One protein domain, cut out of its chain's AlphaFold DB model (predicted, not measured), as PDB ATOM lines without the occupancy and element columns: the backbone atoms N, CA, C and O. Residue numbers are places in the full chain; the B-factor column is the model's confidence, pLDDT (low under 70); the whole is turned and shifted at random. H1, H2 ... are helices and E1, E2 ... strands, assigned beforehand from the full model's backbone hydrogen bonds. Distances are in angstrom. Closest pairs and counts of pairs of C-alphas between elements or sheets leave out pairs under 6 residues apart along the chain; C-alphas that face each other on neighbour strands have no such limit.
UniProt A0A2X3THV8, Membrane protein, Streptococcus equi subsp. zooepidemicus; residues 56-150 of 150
ATOM      1  N   LYS A  56      90.628   6.468  32.947       90.00
ATOM      2  CA  LYS A  56      90.343   7.827  32.486       90.00
ATOM      3  C   LYS A  56      91.253   8.150  31.317       90.00
ATOM      4  O   LYS A  56      92.466   8.041  31.464       90.00
ATOM      5  N   ALA A  57      90.688   8.599  30.195       91.69
ATOM      6  CA  ALA A  57      91.465   8.923  28.997       91.69
ATOM      7  C   ALA A  57      92.600   9.916  29.295       91.69
ATOM      8  O   ALA A  57      93.739   9.709  28.893       91.69
ATOM      9  N   PHE A  58      92.306  10.946  30.090       93.75
ATOM     10  CA  PHE A  58      93.255  12.005  30.438       93.75
ATOM     11  C   PHE A  58      94.444  11.553  31.297       93.75
ATOM     12  O   PHE A  58      95.452  12.257  31.329       93.75
ATOM     13  N   ASP A  59      94.359  10.386  31.938       94.12
ATOM     14  CA  ASP A  59      95.463   9.812  32.712       94.12
ATOM     15  C   ASP A  59      96.370   8.921  31.837       94.12
ATOM     16  O   ASP A  59      97.431   8.476  32.282       94.12
ATOM     17  N   LEU A  60      95.974   8.652  30.586       95.00
ATOM     18  CA  LEU A  60      96.695   7.767  29.679       95.00
ATOM     19  C   LEU A  60      97.819   8.484  28.934       95.00
ATOM     20  O   LEU A  60      97.671   9.593  28.411       95.00
ATOM     21  N   VAL A  61      98.943   7.780  28.801       96.25
ATOM     22  CA  VAL A  61     100.130   8.275  28.098       96.25
ATOM     23  C   VAL A  61     100.402   7.441  26.849       96.25
ATOM     24  O   VAL A  61     100.484   6.215  26.899       96.25
ATOM     25  N   LEU A  62     100.599   8.102  25.708       97.12
ATOM     26  CA  LEU A  62     101.028   7.431  24.478       97.12
ATOM     27  C   LEU A  62     102.450   6.876  24.638       97.12
ATOM     28  O   LEU A  62     103.358   7.590  25.074       97.12
ATOM     29  N   THR A  63     102.663   5.627  24.230       97.50
ATOM     30  CA  THR A  63     104.018   5.075  24.088       97.50
ATOM     31  C   THR A  63     104.804   5.790  22.990       97.50
ATOM     32  O   THR A  63     104.225   6.300  22.030       97.50
ATOM     33  N   ASP A  64     106.137   5.768  23.073       97.19
ATOM     34  CA  ASP A  64     107.000   6.362  22.041       97.19
ATOM     35  C   ASP A  64     106.772   5.738  20.659       97.19
ATOM     36  O   ASP A  64     106.823   6.431  19.646       97.19
ATOM     37  N   THR A  65     106.454   4.442  20.605       94.75
ATOM     38  CA  THR A  65     106.076   3.758  19.363       94.75
ATOM     39  C   THR A  65     104.835   4.391  18.736       94.75
ATOM     40  O   THR A  65     104.859   4.731  17.554       94.75
ATOM     41  N   VAL A  66     103.774   4.614  19.522       96.75
ATOM     42  CA  VAL A  66     102.553   5.272  19.033       96.75
ATOM     43  C   VAL A  66     102.840   6.719  18.632       96.75
ATOM     44  O   VAL A  66     102.450   7.135  17.542       96.75
ATOM     45  N   LYS A  67     103.584   7.467  19.451       97.06
ATOM     46  CA  LYS A  67     103.988   8.850  19.149       97.06
ATOM     47  C   LYS A  67     104.761   8.954  17.840       97.06
ATOM     48  O   LYS A  67     104.494   9.842  17.038       97.06
ATOM     49  N   ASN A  68     105.668   8.018  17.566       96.19
ATOM     50  CA  ASN A  68     106.462   8.025  16.337       96.19
ATOM     51  C   ASN A  68     105.606   7.930  15.063       96.19
ATOM     52  O   ASN A  68     105.994   8.503  14.044       96.19
ATOM     53  N   HIS A  69     104.419   7.319  15.127       94.06
ATOM     54  CA  HIS A  69     103.478   7.299  14.003       94.06
ATOM     55  C   HIS A  69     102.874   8.676  13.667       94.06
ATOM     56  O   HIS A  69     102.299   8.840  12.590       94.06
ATOM     57  N   SER A  70     103.037   9.705  14.512       93.06
ATOM     58  CA  SER A  70     102.634  11.088  14.189       93.06
ATOM     59  C   SER A  70     103.400  11.673  12.992       93.06
ATOM     60  O   SER A  70     102.939  12.625  12.349       93.06
ATOM     61  N   LYS A  71     104.565  11.091  12.681       94.50
ATOM     62  CA  LYS A  71     105.451  11.471  11.573       94.50
ATOM     63  C   LYS A  71     105.133  10.733  10.274       94.50
ATOM     64  O   LYS A  71     105.694  11.075   9.235       94.50
ATOM     65  N   ASP A  72     104.250   9.737  10.315       94.31
ATOM     66  CA  ASP A  72     103.907   8.957   9.134       94.31
ATOM     67  C   ASP A  72     103.176   9.823   8.107       94.31
ATOM     68  O   ASP A  72     102.253  10.578   8.426       94.31
ATOM     69  N   ILE A  73     103.571   9.669   6.845       94.31
ATOM     70  CA  ILE A  73     103.006  10.391   5.706       94.31
ATOM     71  C   ILE A  73     102.312   9.408   4.771       94.31
ATOM     72  O   ILE A  73     102.814   8.317   4.487       94.31
ATOM     73  N   ILE A  74     101.160   9.818   4.251       90.88
ATOM     74  CA  ILE A  74     100.401   9.052   3.267       90.88
ATOM     75  C   ILE A  74     101.177   9.029   1.947       90.88
ATOM     76  O   ILE A  74     101.518  10.070   1.388       90.88
ATOM     77  N   ARG A  75     101.437   7.822   1.430       93.06
ATOM     78  CA  ARG A  75     102.239   7.609   0.210       93.06
ATOM     79  C   ARG A  75     101.421   7.286  -1.039       93.06
ATOM     80  O   ARG A  75     101.988   7.233  -2.124       93.06
ATOM     81  N   LYS A  76     100.112   7.037  -0.911       89.94
ATOM     82  CA  LYS A  76      99.231   6.668  -2.034       89.94
ATOM     83  C   LYS A  76      97.843   7.308  -1.910       89.94
ATOM     84  O   LYS A  76      97.362   7.531  -0.802       89.94
ATOM     85  N   GLY A  77      97.188   7.542  -3.049       87.56
ATOM     86  CA  GLY A  77      95.795   8.004  -3.129       87.56
ATOM     87  C   GLY A  77      95.606   9.524  -3.033       87.56
ATOM     88  O   GLY A  77      96.540  10.298  -3.204       87.56
ATOM     89  N   LYS A  78      94.369   9.955  -2.753       86.00
ATOM     90  CA  LYS A  78      93.953  11.375  -2.757       86.00
ATOM     91  C   LYS A  78      94.706  12.257  -1.748       86.00
ATOM     92  O   LYS A  78      94.811  13.459  -1.951       86.00
ATOM     93  N   TYR A  79      95.206  11.671  -0.661       86.94
ATOM     94  CA  TYR A  79      95.773  12.400   0.480       86.94
ATOM     95  C   TYR A  79      97.302  12.288   0.583       86.94
ATOM     96  O   TYR A  79      97.852  12.469   1.668       86.94
ATOM     97  N   VAL A  80      97.991  11.956  -0.513       92.62
ATOM     98  CA  VAL A  80      99.462  11.854  -0.549       92.62
ATOM     99  C   VAL A  80     100.120  13.119   0.002       92.62
ATOM    100  O   VAL A  80      99.677  14.230  -0.277       92.62
ATOM    101  N   GLY A  81     101.177  12.946   0.799       92.75
ATOM    102  CA  GLY A  81     101.931  14.046   1.408       92.75
ATOM    103  C   GLY A  81     101.344  14.571   2.722       92.75
ATOM    104  O   GLY A  81     102.041  15.251   3.467       92.75
ATOM    105  N   GLN A  82     100.102  14.216   3.061       90.94
ATOM    106  CA  GLN A  82      99.503  14.563   4.351       90.94
ATOM    107  C   GLN A  82      99.932  13.585   5.453       90.94
ATOM    108  O   GLN A  82     100.275  12.431   5.179       90.94
ATOM    109  N   LYS A  83      99.841  14.023   6.716       91.75
ATOM    110  CA  LYS A  83     100.014  13.139   7.877       91.75
ATOM    111  C   LYS A  83      99.000  11.995   7.835       91.75
ATOM    112  O   LYS A  83      97.805  12.217   7.627       91.75
ATOM    113  N   ALA A  84      99.476  10.777   8.069       91.19
ATOM    114  CA  ALA A  84      98.639   9.586   8.130       91.19
ATOM    115  C   ALA A  84      97.770   9.576   9.394       91.19
ATOM    116  O   ALA A  84      96.589   9.243   9.313       91.19
ATOM    117  N   ARG A  85      98.336  10.007  10.530       92.31
ATOM    118  CA  ARG A  85      97.683  10.017  11.848       92.31
ATOM    119  C   ARG A  85      97.797  11.392  12.526       92.31
ATOM    120  O   ARG A  85      98.493  11.533  13.526       92.31
ATOM    121  N   PRO A  86      97.152  12.445  11.993       92.19
ATOM    122  CA  PRO A  86      97.250  13.798  12.554       92.19
ATOM    123  C   PRO A  86      96.516  13.959  13.897       92.19
ATOM    124  O   PRO A  86      96.587  15.023  14.502       92.19
ATOM    125  N   TYR A  87      95.808  12.920  14.343       92.19
ATOM    126  CA  TYR A  87      95.162  12.831  15.650       92.19
ATOM    127  C   TYR A  87      96.102  12.330  16.760       92.19
ATOM    128  O   TYR A  87      95.689  12.276  17.913       92.19
ATOM    129  N   ILE A  88      97.346  11.947  16.442       93.94
ATOM    130  CA  ILE A  88      98.371  11.587  17.435       93.94
ATOM    131  C   ILE A  88      99.143  12.847  17.843       93.94
ATOM    132  O   ILE A  88      99.579  13.603  16.976       93.94
ATOM    133  N   GLU A  89      99.343  13.028  19.154       90.62
ATOM    134  CA  GLU A  89     100.068  14.166  19.755       90.62
ATOM    135  C   GLU A  89      99.525  15.540  19.325       90.62
ATOM    136  O   GLU A  89     100.262  16.469  18.997       90.62
ATOM    137  N   ASN A  90      98.202  15.664  19.328       90.38
ATOM    138  CA  ASN A  90      97.459  16.881  19.038       90.38
ATOM    139  C   ASN A  90      96.649  17.299  20.294       90.38
ATOM    140  O   ASN A  90      96.337  16.449  21.130       90.38
ATOM    141  N   PRO A  91      96.293  18.589  20.464       91.31
ATOM    142  CA  PRO A  91      95.536  19.054  21.634       91.31
ATOM    143  C   PRO A  91      94.219  18.301  21.925       91.31
ATOM    144  O   PRO A  91      93.877  18.081  23.078       91.31
ATOM    145  N   GLY A  92      93.497  17.871  20.891       92.25
ATOM    146  CA  GLY A  92      92.281  17.056  20.950       92.25
ATOM    147  C   GLY A  92      92.509  15.541  20.953       92.25
ATOM    148  O   GLY A  92      91.534  14.796  20.916       92.25
ATOM    149  N   THR A  93      93.755  15.052  21.011       95.00
ATOM    150  CA  THR A  93      94.040  13.607  21.095       95.00
ATOM    151  C   THR A  93      93.323  12.960  22.279       95.00
ATOM    152  O   THR A  93      92.702  11.917  22.109       95.00
ATOM    153  N   GLN A  94      93.371  13.585  23.461       95.62
ATOM    154  CA  GLN A  94      92.736  13.022  24.657       95.62
ATOM    155  C   GLN A  94      91.210  13.041  24.580       95.62
ATOM    156  O   GLN A  94      90.568  12.092  25.016       95.62
ATOM    157  N   THR A  95      90.627  14.072  23.966       96.06
ATOM    158  CA  THR A  95      89.182  14.133  23.716       96.06
ATOM    159  C   THR A  95      88.736  12.997  22.803       96.06
ATOM    160  O   THR A  95      87.795  12.292  23.139       96.06
ATOM    161  N   LEU A  96      89.456  12.752  21.705       95.62
ATOM    162  CA  LEU A  96      89.151  11.641  20.803       95.62
ATOM    163  C   LEU A  96      89.277  10.277  21.500       95.62
ATOM    164  O   LEU A  96      88.458   9.392  21.279       95.62
ATOM    165  N   ILE A  97      90.292  10.094  22.349       96.88
ATOM    166  CA  ILE A  97      90.431   8.868  23.148       96.88
ATOM    167  C   ILE A  97      89.224   8.703  24.078       96.88
ATOM    168  O   ILE A  97      88.658   7.617  24.133       96.88
ATOM    169  N   GLN A  98      88.801   9.770  24.760       96.31
ATOM    170  CA  GLN A  98      87.621   9.749  25.625       96.31
ATOM    171  C   GLN A  98      86.353   9.376  24.839       96.31
ATOM    172  O   GLN A  98      85.632   8.480  25.258       96.31
ATOM    173  N   GLU A  99      86.133   9.973  23.665       95.50
ATOM    174  CA  GLU A  99      84.999   9.650  22.787       95.50
ATOM    175  C   GLU A  99      84.985   8.172  22.368       95.50
ATOM    176  O   GLU A  99      83.935   7.534  22.397       95.50
ATOM    177  N   ILE A 100      86.145   7.603  22.016       96.50
ATOM    178  CA  ILE A 100      86.274   6.172  21.691       96.50
ATOM    179  C   ILE A 100      85.933   5.311  22.913       96.50
ATOM    180  O   ILE A 100      85.207   4.327  22.789       96.50
ATOM    181  N   MET A 101      86.446   5.673  24.091       95.12
ATOM    182  CA  MET A 101      86.218   4.911  25.320       95.12
ATOM    183  C   MET A 101      84.762   4.975  25.801       95.12
ATOM    184  O   MET A 101      84.279   3.999  26.371       95.12
ATOM    185  N   ASP A 102      84.069   6.088  25.551       94.19
ATOM    186  CA  ASP A 102      82.661   6.288  25.915       94.19
ATOM    187  C   ASP A 102      81.691   5.637  24.918       94.19
ATOM    188  O   ASP A 102      80.564   5.295  25.281       94.19
ATOM    189  N   ALA A 103      82.106   5.467  23.659       94.56
ATOM    190  CA  ALA A 103      81.254   4.932  22.602       94.56
ATOM    191  C   ALA A 103      80.947   3.435  22.766       94.56
ATOM    192  O   ALA A 103      79.844   2.997  22.434       94.56
ATOM    193  N   GLU A 104      81.906   2.644  23.251       92.44
ATOM    194  CA  GLU A 104      81.739   1.199  23.410       92.44
ATOM    195  C   GLU A 104      82.552   0.663  24.592       92.44
ATOM    196  O   GLU A 104      83.603   1.195  24.951       92.44
ATOM    197  N   LYS A 105      82.074  -0.428  25.202       91.25
ATOM    198  CA  LYS A 105      82.839  -1.131  26.235       91.25
ATOM    199  C   LYS A 105      84.076  -1.798  25.606       91.25
ATOM    200  O   LYS A 105      83.958  -2.373  24.523       91.25
ATOM    201  N   PRO A 106      85.242  -1.785  26.276       93.31
ATOM    202  CA  PRO A 106      86.407  -2.507  25.784       93.31
ATOM    203  C   PRO A 106      86.187  -4.021  25.771       93.31
ATOM    204  O   PRO A 106      85.441  -4.573  26.578       93.31
ATOM    205  N   SER A 107      86.952  -4.691  24.918       92.06
ATOM    206  CA  SER A 107      87.203  -6.131  24.955       92.06
ATOM    207  C   SER A 107      88.623  -6.411  25.456       92.06
ATOM    208  O   SER A 107      89.477  -5.520  25.446       92.06
ATOM    209  N   VAL A 108      88.907  -7.636  25.906       91.75
ATOM    210  CA  VAL A 108      90.290  -8.018  26.236       91.75
ATOM    211  C   VAL A 108      91.109  -8.085  24.951       91.75
ATOM    212  O   VAL A 108      90.687  -8.696  23.965       91.75
ATOM    213  N   ASP A 109      92.295  -7.478  24.953       94.00
ATOM    214  CA  ASP A 109      93.197  -7.562  23.813       94.00
ATOM    215  C   ASP A 109      93.716  -8.995  23.629       94.00
ATOM    216  O   ASP A 109      94.038  -9.713  24.572       94.00
ATOM    217  N   LYS A 110      93.830  -9.426  22.373       89.81
ATOM    218  CA  LYS A 110      94.233 -10.796  22.029       89.81
ATOM    219  C   LYS A 110      95.728 -11.066  22.241       89.81
ATOM    220  O   LYS A 110      96.136 -12.229  22.293       89.81
ATOM    221  N   PHE A 111      96.555 -10.027  22.281       88.88
ATOM    222  CA  PHE A 111      98.014 -10.139  22.247       88.88
ATOM    223  C   PHE A 111      98.684  -9.585  23.504       88.88
ATOM    224  O   PHE A 111      99.773 -10.043  23.858       88.88
ATOM    225  N   LEU A 112      98.042  -8.636  24.182       90.12
ATOM    226  CA  LEU A 112      98.513  -8.022  25.410       90.12
ATOM    227  C   LEU A 112      97.703  -8.527  26.604       90.12
ATOM    228  O   LEU A 112      96.499  -8.328  26.679       90.12
ATOM    229  N   LEU A 113      98.399  -9.148  27.560       86.44
ATOM    230  CA  LEU A 113      97.787  -9.804  28.716       86.44
ATOM    231  C   LEU A 113      96.927  -8.854  29.553       86.44
ATOM    232  O   LEU A 113      95.805  -9.199  29.886       86.44
ATOM    233  N   ASN A 114      97.465  -7.668  29.849       88.69
ATOM    234  CA  ASN A 114      96.812  -6.600  30.609       88.69
ATOM    235  C   ASN A 114      96.203  -5.546  29.673       88.69
ATOM    236  O   ASN A 114      96.095  -4.376  30.029       88.69
ATOM    237  N   GLY A 115      95.893  -5.942  28.438       93.00
ATOM    238  CA  GLY A 115      95.452  -5.044  27.387       93.00
ATOM    239  C   GLY A 115      93.941  -4.992  27.291       93.00
ATOM    240  O   GLY A 115      93.292  -6.030  27.186       93.00
ATOM    241  N   LEU A 116      93.391  -3.783  27.248       94.75
ATOM    242  CA  LEU A 116      92.012  -3.553  26.829       94.75
ATOM    243  C   LEU A 116      91.980  -2.916  25.452       94.75
ATOM    244  O   LEU A 116      92.770  -2.014  25.171       94.75
ATOM    245  N   ARG A 117      91.058  -3.383  24.614       96.19
ATOM    246  CA  ARG A 117      90.911  -2.989  23.219       96.19
ATOM    247  C   ARG A 117      89.521  -2.429  22.940       96.19
ATOM    248  O   ARG A 117      88.518  -3.081  23.223       96.19
ATOM    249  N   TRP A 118      89.489  -1.268  22.299       97.00
ATOM    250  CA  TRP A 118      88.298  -0.671  21.705       97.00
ATOM    251  C   TRP A 118      88.408  -0.739  20.186       97.00
ATOM    252  O   TRP A 118      89.427  -0.333  19.624       97.00
ATOM    253  N   ASP A 119      87.344  -1.224  19.550       97.25
ATOM    254  CA  ASP A 119      87.165  -1.247  18.100       97.25
ATOM    255  C   ASP A 119      85.859  -0.522  17.759       97.25
ATOM    256  O   ASP A 119      84.801  -1.131  17.645       97.25
ATOM    257  N   VAL A 120      85.932   0.801  17.617       96.81
ATOM    258  CA  VAL A 120      84.747   1.666  17.535       96.81
ATOM    259  C   VAL A 120      84.546   2.167  16.114       96.81
ATOM    260  O   VAL A 120      85.454   2.728  15.498       96.81
ATOM    261  N   ARG A 121      83.332   2.009  15.578       95.62
ATOM    262  CA  ARG A 121      82.982   2.594  14.276       95.62
ATOM    263  C   ARG A 121      82.997   4.117  14.349       95.62
ATOM    264  O   ARG A 121      82.449   4.712  15.268       95.62
ATOM    265  N   GLY A 122      83.560   4.751  13.330       92.94
ATOM    266  CA  GLY A 122      83.563   6.202  13.237       92.94
ATOM    267  C   GLY A 122      83.982   6.706  11.868       92.94
ATOM    268  O   GLY A 122      84.138   5.954  10.908       92.94
ATOM    269  N   SER A 123      84.185   8.013  11.786       90.44
ATOM    270  CA  SER A 123      84.768   8.664  10.619       90.44
ATOM    271  C   SER A 123      85.950   9.517  11.052       90.44
ATOM    272  O   SER A 123      86.107   9.854  12.226       90.44
ATOM    273  N   PHE A 124      86.808   9.857  10.097       85.00
ATOM    274  CA  PHE A 124      87.999  10.641  10.373       85.00
ATOM    275  C   PHE A 124      88.237  11.663   9.254       85.00
ATOM    276  O   PHE A 124      88.373  11.289   8.092       85.00
ATOM    277  N   ASN A 125      88.303  12.958   9.588       71.88
ATOM    278  CA  ASN A 125      88.576  14.066   8.653       71.88
ATOM    279  C   ASN A 125      87.651  14.127   7.416       71.88
ATOM    280  O   ASN A 125      88.122  14.351   6.300       71.88
ATOM    281  N   GLY A 126      86.345  13.878   7.583       66.56
ATOM    282  CA  GLY A 126      85.388  13.859   6.462       66.56
ATOM    283  C   GLY A 126      85.687  12.772   5.420       66.56
ATOM    284  O   GLY A 126      85.203  12.824   4.289       66.56
ATOM    285  N   ARG A 127      86.536  11.800   5.776       68.62
ATOM    286  CA  ARG A 127      86.770  10.587   5.001       68.62
ATOM    287  C   ARG A 127      85.623   9.608   5.265       68.62
ATOM    288  O   ARG A 127      84.802   9.799   6.153       68.62
ATOM    289  N   SER A 128      85.603   8.551   4.465       73.06
ATOM    290  CA  SER A 128      84.731   7.391   4.638       73.06
ATOM    291  C   SER A 128      84.744   6.833   6.062       73.06
ATOM    292  O   SER A 128      85.770   6.912   6.742       73.06
ATOM    293  N   GLU A 129      83.643   6.184   6.427       90.38
ATOM    294  CA  GLU A 129      83.531   5.351   7.623       90.38
ATOM    295  C   GLU A 129      84.678   4.338   7.731       90.38
ATOM    296  O   GLU A 129      85.222   3.874   6.723       90.38
ATOM    297  N   GLY A 130      85.041   4.027   8.969       93.56
ATOM    298  CA  GLY A 130      86.091   3.090   9.331       93.56
ATOM    299  C   GLY A 130      86.013   2.718  10.810       93.56
ATOM    300  O   GLY A 130      85.005   2.973  11.475       93.56
ATOM    301  N   ILE A 131      87.079   2.108  11.318       96.31
ATOM    302  CA  ILE A 131      87.187   1.627  12.695       96.31
ATOM    303  C   ILE A 131      88.356   2.325  13.384       96.31
ATOM    304  O   ILE A 131      89.498   2.282  12.912       96.31
ATOM    305  N   TRP A 132      88.057   2.953  14.515       97.19
ATOM    306  CA  TRP A 132      89.032   3.379  15.503       97.19
ATOM    307  C   TRP A 132      89.472   2.175  16.322       97.19
ATOM    308  O   TRP A 132      88.656   1.540  16.981       97.19
ATOM    309  N   GLU A 133      90.766   1.885  16.286       97.56
ATOM    310  CA  GLU A 133      91.391   0.844  17.090       97.56
ATOM    311  C   GLU A 133      92.225   1.508  18.190       97.56
ATOM    312  O   GLU A 133      93.158   2.268  17.899       97.56
ATOM    313  N   LEU A 134      91.932   1.197  19.448       97.88
ATOM    314  CA  LEU A 134      92.663   1.697  20.612       97.88
ATOM    315  C   LEU A 134      92.999   0.524  21.531       97.88
ATOM    316  O   LEU A 134      92.110  -0.249  21.873       97.88
ATOM    317  N   VAL A 135      94.261   0.403  21.950       97.69
ATOM    318  CA  VAL A 135      94.675  -0.576  22.969       97.69
ATOM    319  C   VAL A 135      95.406   0.125  24.103       97.69
ATOM    320  O   VAL A 135      96.389   0.843  23.877       97.69
ATOM    321  N   VAL A 136      94.935  -0.125  25.322       96.81
ATOM    322  CA  VAL A 136      95.473   0.408  26.575       96.81
ATOM    323  C   VAL A 136      96.051  -0.733  27.400       96.81
ATOM    324  O   VAL A 136      95.371  -1.722  27.652       96.81
ATOM    325  N   ASP A 137      97.297  -0.579  27.834       95.00
ATOM    326  CA  ASP A 137      97.928  -1.429  28.839       95.00
ATOM    327  C   ASP A 137      97.573  -0.930  30.243       95.00
ATOM    328  O   ASP A 137      97.974   0.171  30.636       95.00
ATOM    329  N   LEU A 138      96.834  -1.747  30.993       90.94
ATOM    330  CA  LEU A 138      96.379  -1.430  32.347       90.94
ATOM    331  C   LEU A 138      97.502  -1.441  33.381       90.94
ATOM    332  O   LEU A 138      97.388  -0.781  34.408       90.94
ATOM    333  N   GLU A 139      98.584  -2.183  33.139       90.06
ATOM    334  CA  GLU A 139      99.695  -2.254  34.089       90.06
ATOM    335  C   GLU A 139     100.488  -0.945  34.105       90.06
ATOM    336  O   GLU A 139     100.970  -0.500  35.147       90.06
ATOM    337  N   THR A 140     100.609  -0.309  32.939       93.12
ATOM    338  CA  THR A 140     101.442   0.885  32.765       93.12
ATOM    339  C   THR A 140     100.651   2.165  32.504       93.12
ATOM    340  O   THR A 140     101.261   3.235  32.442       93.12
ATOM    341  N   ASN A 141      99.321   2.083  32.367       94.31
ATOM    342  CA  ASN A 141      98.436   3.174  31.937       94.31
ATOM    343  C   ASN A 141      98.898   3.819  30.620       94.31
ATOM    344  O   ASN A 141      98.908   5.044  30.454       94.31
ATOM    345  N   ARG A 142      99.324   2.979  29.671       96.81
ATOM    346  CA  ARG A 142      99.867   3.434  28.389       96.81
ATOM    347  C   ARG A 142      99.024   2.991  27.218       96.81
ATOM    348  O   ARG A 142      98.567   1.857  27.144       96.81
ATOM    349  N   ILE A 143      98.912   3.875  26.238       97.62
ATOM    350  CA  ILE A 143      98.324   3.552  24.943       97.62
ATOM    351  C   ILE A 143      99.414   2.929  24.072       97.62
ATOM    352  O   ILE A 143     100.396   3.585  23.690       97.62
ATOM    353  N   VAL A 144      99.239   1.643  23.782       97.38
ATOM    354  CA  VAL A 144     100.191   0.819  23.023       97.38
ATOM    355  C   VAL A 144      99.796   0.677  21.554       97.38
ATOM    356  O   VAL A 144     100.656   0.424  20.716       97.38
ATOM    357  N   HIS A 145      98.519   0.898  21.226       97.44
ATOM    358  CA  HIS A 145      98.013   0.943  19.854       97.44
ATOM    359  C   HIS A 145      96.974   2.048  19.726       97.44
ATOM    360  O   HIS A 145      96.080   2.150  20.561       97.44
ATOM    361  N   PHE A 146      97.090   2.866  18.682       97.38
ATOM    362  CA  PHE A 146      96.081   3.865  18.347       97.38
ATOM    363  C   PHE A 146      96.062   4.120  16.841       97.38
ATOM    364  O   PHE A 146      96.997   4.700  16.270       97.38
ATOM    365  N   ASN A 147      95.018   3.639  16.174       95.94
ATOM    366  CA  ASN A 147      94.928   3.642  14.725       95.94
ATOM    367  C   ASN A 147      93.499   3.890  14.227       95.94
ATOM    368  O   ASN A 147      92.533   3.658  14.942       95.94
ATOM    369  N   PHE A 148      93.387   4.331  12.978       93.94
ATOM    370  CA  PHE A 148      92.133   4.365  12.239       93.94
ATOM    371  C   PHE A 148      92.297   3.530  10.973       93.94
ATOM    372  O   PHE A 148      93.221   3.760  10.185       93.94
ATOM    373  N   THR A 149      91.414   2.557  10.783       91.31
ATOM    374  CA  THR A 149      91.425   1.640   9.638       91.31
ATOM    375  C   THR A 149      90.136   1.770   8.834       91.31
ATOM    376  O   THR A 149      89.100   2.154   9.370       91.31
ATOM    377  N   ARG A 150      90.215   1.503   7.531       83.38
ATOM    378  CA  ARG A 150      89.088   1.515   6.594       83.38
ATOM    379  C   ARG A 150      89.030   0.171   5.885       83.38
ATOM    380  O   ARG A 150      90.128  -0.319   5.540       83.38
TER     381      ARG A 150
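AT A GLANCE: This is residues 56 to 150 of the 150 residues of the protein "Membrane protein" of Streptococcus equi subsp. zooepidemicus (UniProt A0A2X3THV8). A twisted sheet of three strands, E1, E2 and E3, has the helix H2 packed across one face and the shorter helix H1 beside its edge strand E3. Between the two helices a long stretch with no named element, residues 72 to 92, loops out to as far as 22 A from the mean of all C-alphas. The printed part has 95 residues, with two named helices and three named strands in the order H1, H2, E1, E2, E3; the sheet runs E1, E2, E3, all antiparallel. The class is mixed, helices and strands, with under half of the residues in named elements. The whole is compact, with a radius of gyration of the C-alphas of 13.2 A and spans of 39 by 26 by 25 A.

IN THESE COORDINATES: Strand E1 is residues 115 to 122, 21.6 A from first to last C-alpha. E2 is residues 130 to 137, 23.3 A. E3 is residues 142 to 149, 20.6 A, and ends at C-alpha 149 at (91.425, 1.640, 9.638). Helix H2, residues 93 to 103, is 15.5 A long and begins at C-alpha 93 at (94.040, 13.607, 21.095). Helix H1, residues 64 to 71, is 11.8 A long and begins at C-alpha 64 at (107.000, 6.362, 22.041).

HOW THE PARTS SIT: E1, E2 and E3 form a meander, each strand the antiparallel neighbour of the one before. The sheet is twisted, its C-alphas lying up to 4.1 A off the best plane. The hairpin E1 and E2 has directions 161 degrees apart, with N 118 and O 134 within hydrogen-bond range at 2.8 A. The hairpin E2 and E3, at 170 degrees, has N 133 and O 147 at 2.8 A. H2 and the sheet make two layers, a helix on one face of a sheet, with H2 at a height over the sheet of 8.8 A. It lies only just over E1 and E2, with 3 of its C-alphas falling on each, and runs across the strands, at 87 degrees to E1 on the local plane. The closest C-alphas of H2 and E1 are those of Ile 100 and Val 120, 6.3 A apart. H1 is also on the sheet, and its closest C-alpha pair with E3 is Val 66 and His 145, 6.3 A. H1 and H2 are apart. Short pairings join residues 61 to 62 to residues 142 to 143 of E3, parallel, and residues 107 to 108 to residues 116 to 117 of E1, antiparallel. In H2 every O i to N i+4 pair is within hydrogen-bond range; in H1 1 of 4 is, beside 5 of 5 O i to N i+3 pairs.

THE WHOLE: The two C-alphas farthest apart, those of Lys 78 and Glu 139, are 39.7 A apart. The printed part has no cut and ends at Arg 150, the chain's last residue. The links H1 to H2 and H2 to E1 are long, with 21 and 11 residues, E1 to E2 is short, and E2 to E3 is tight. The mean pLDDT of the printed part is 92.5, and residues 126 to 127 are under 70.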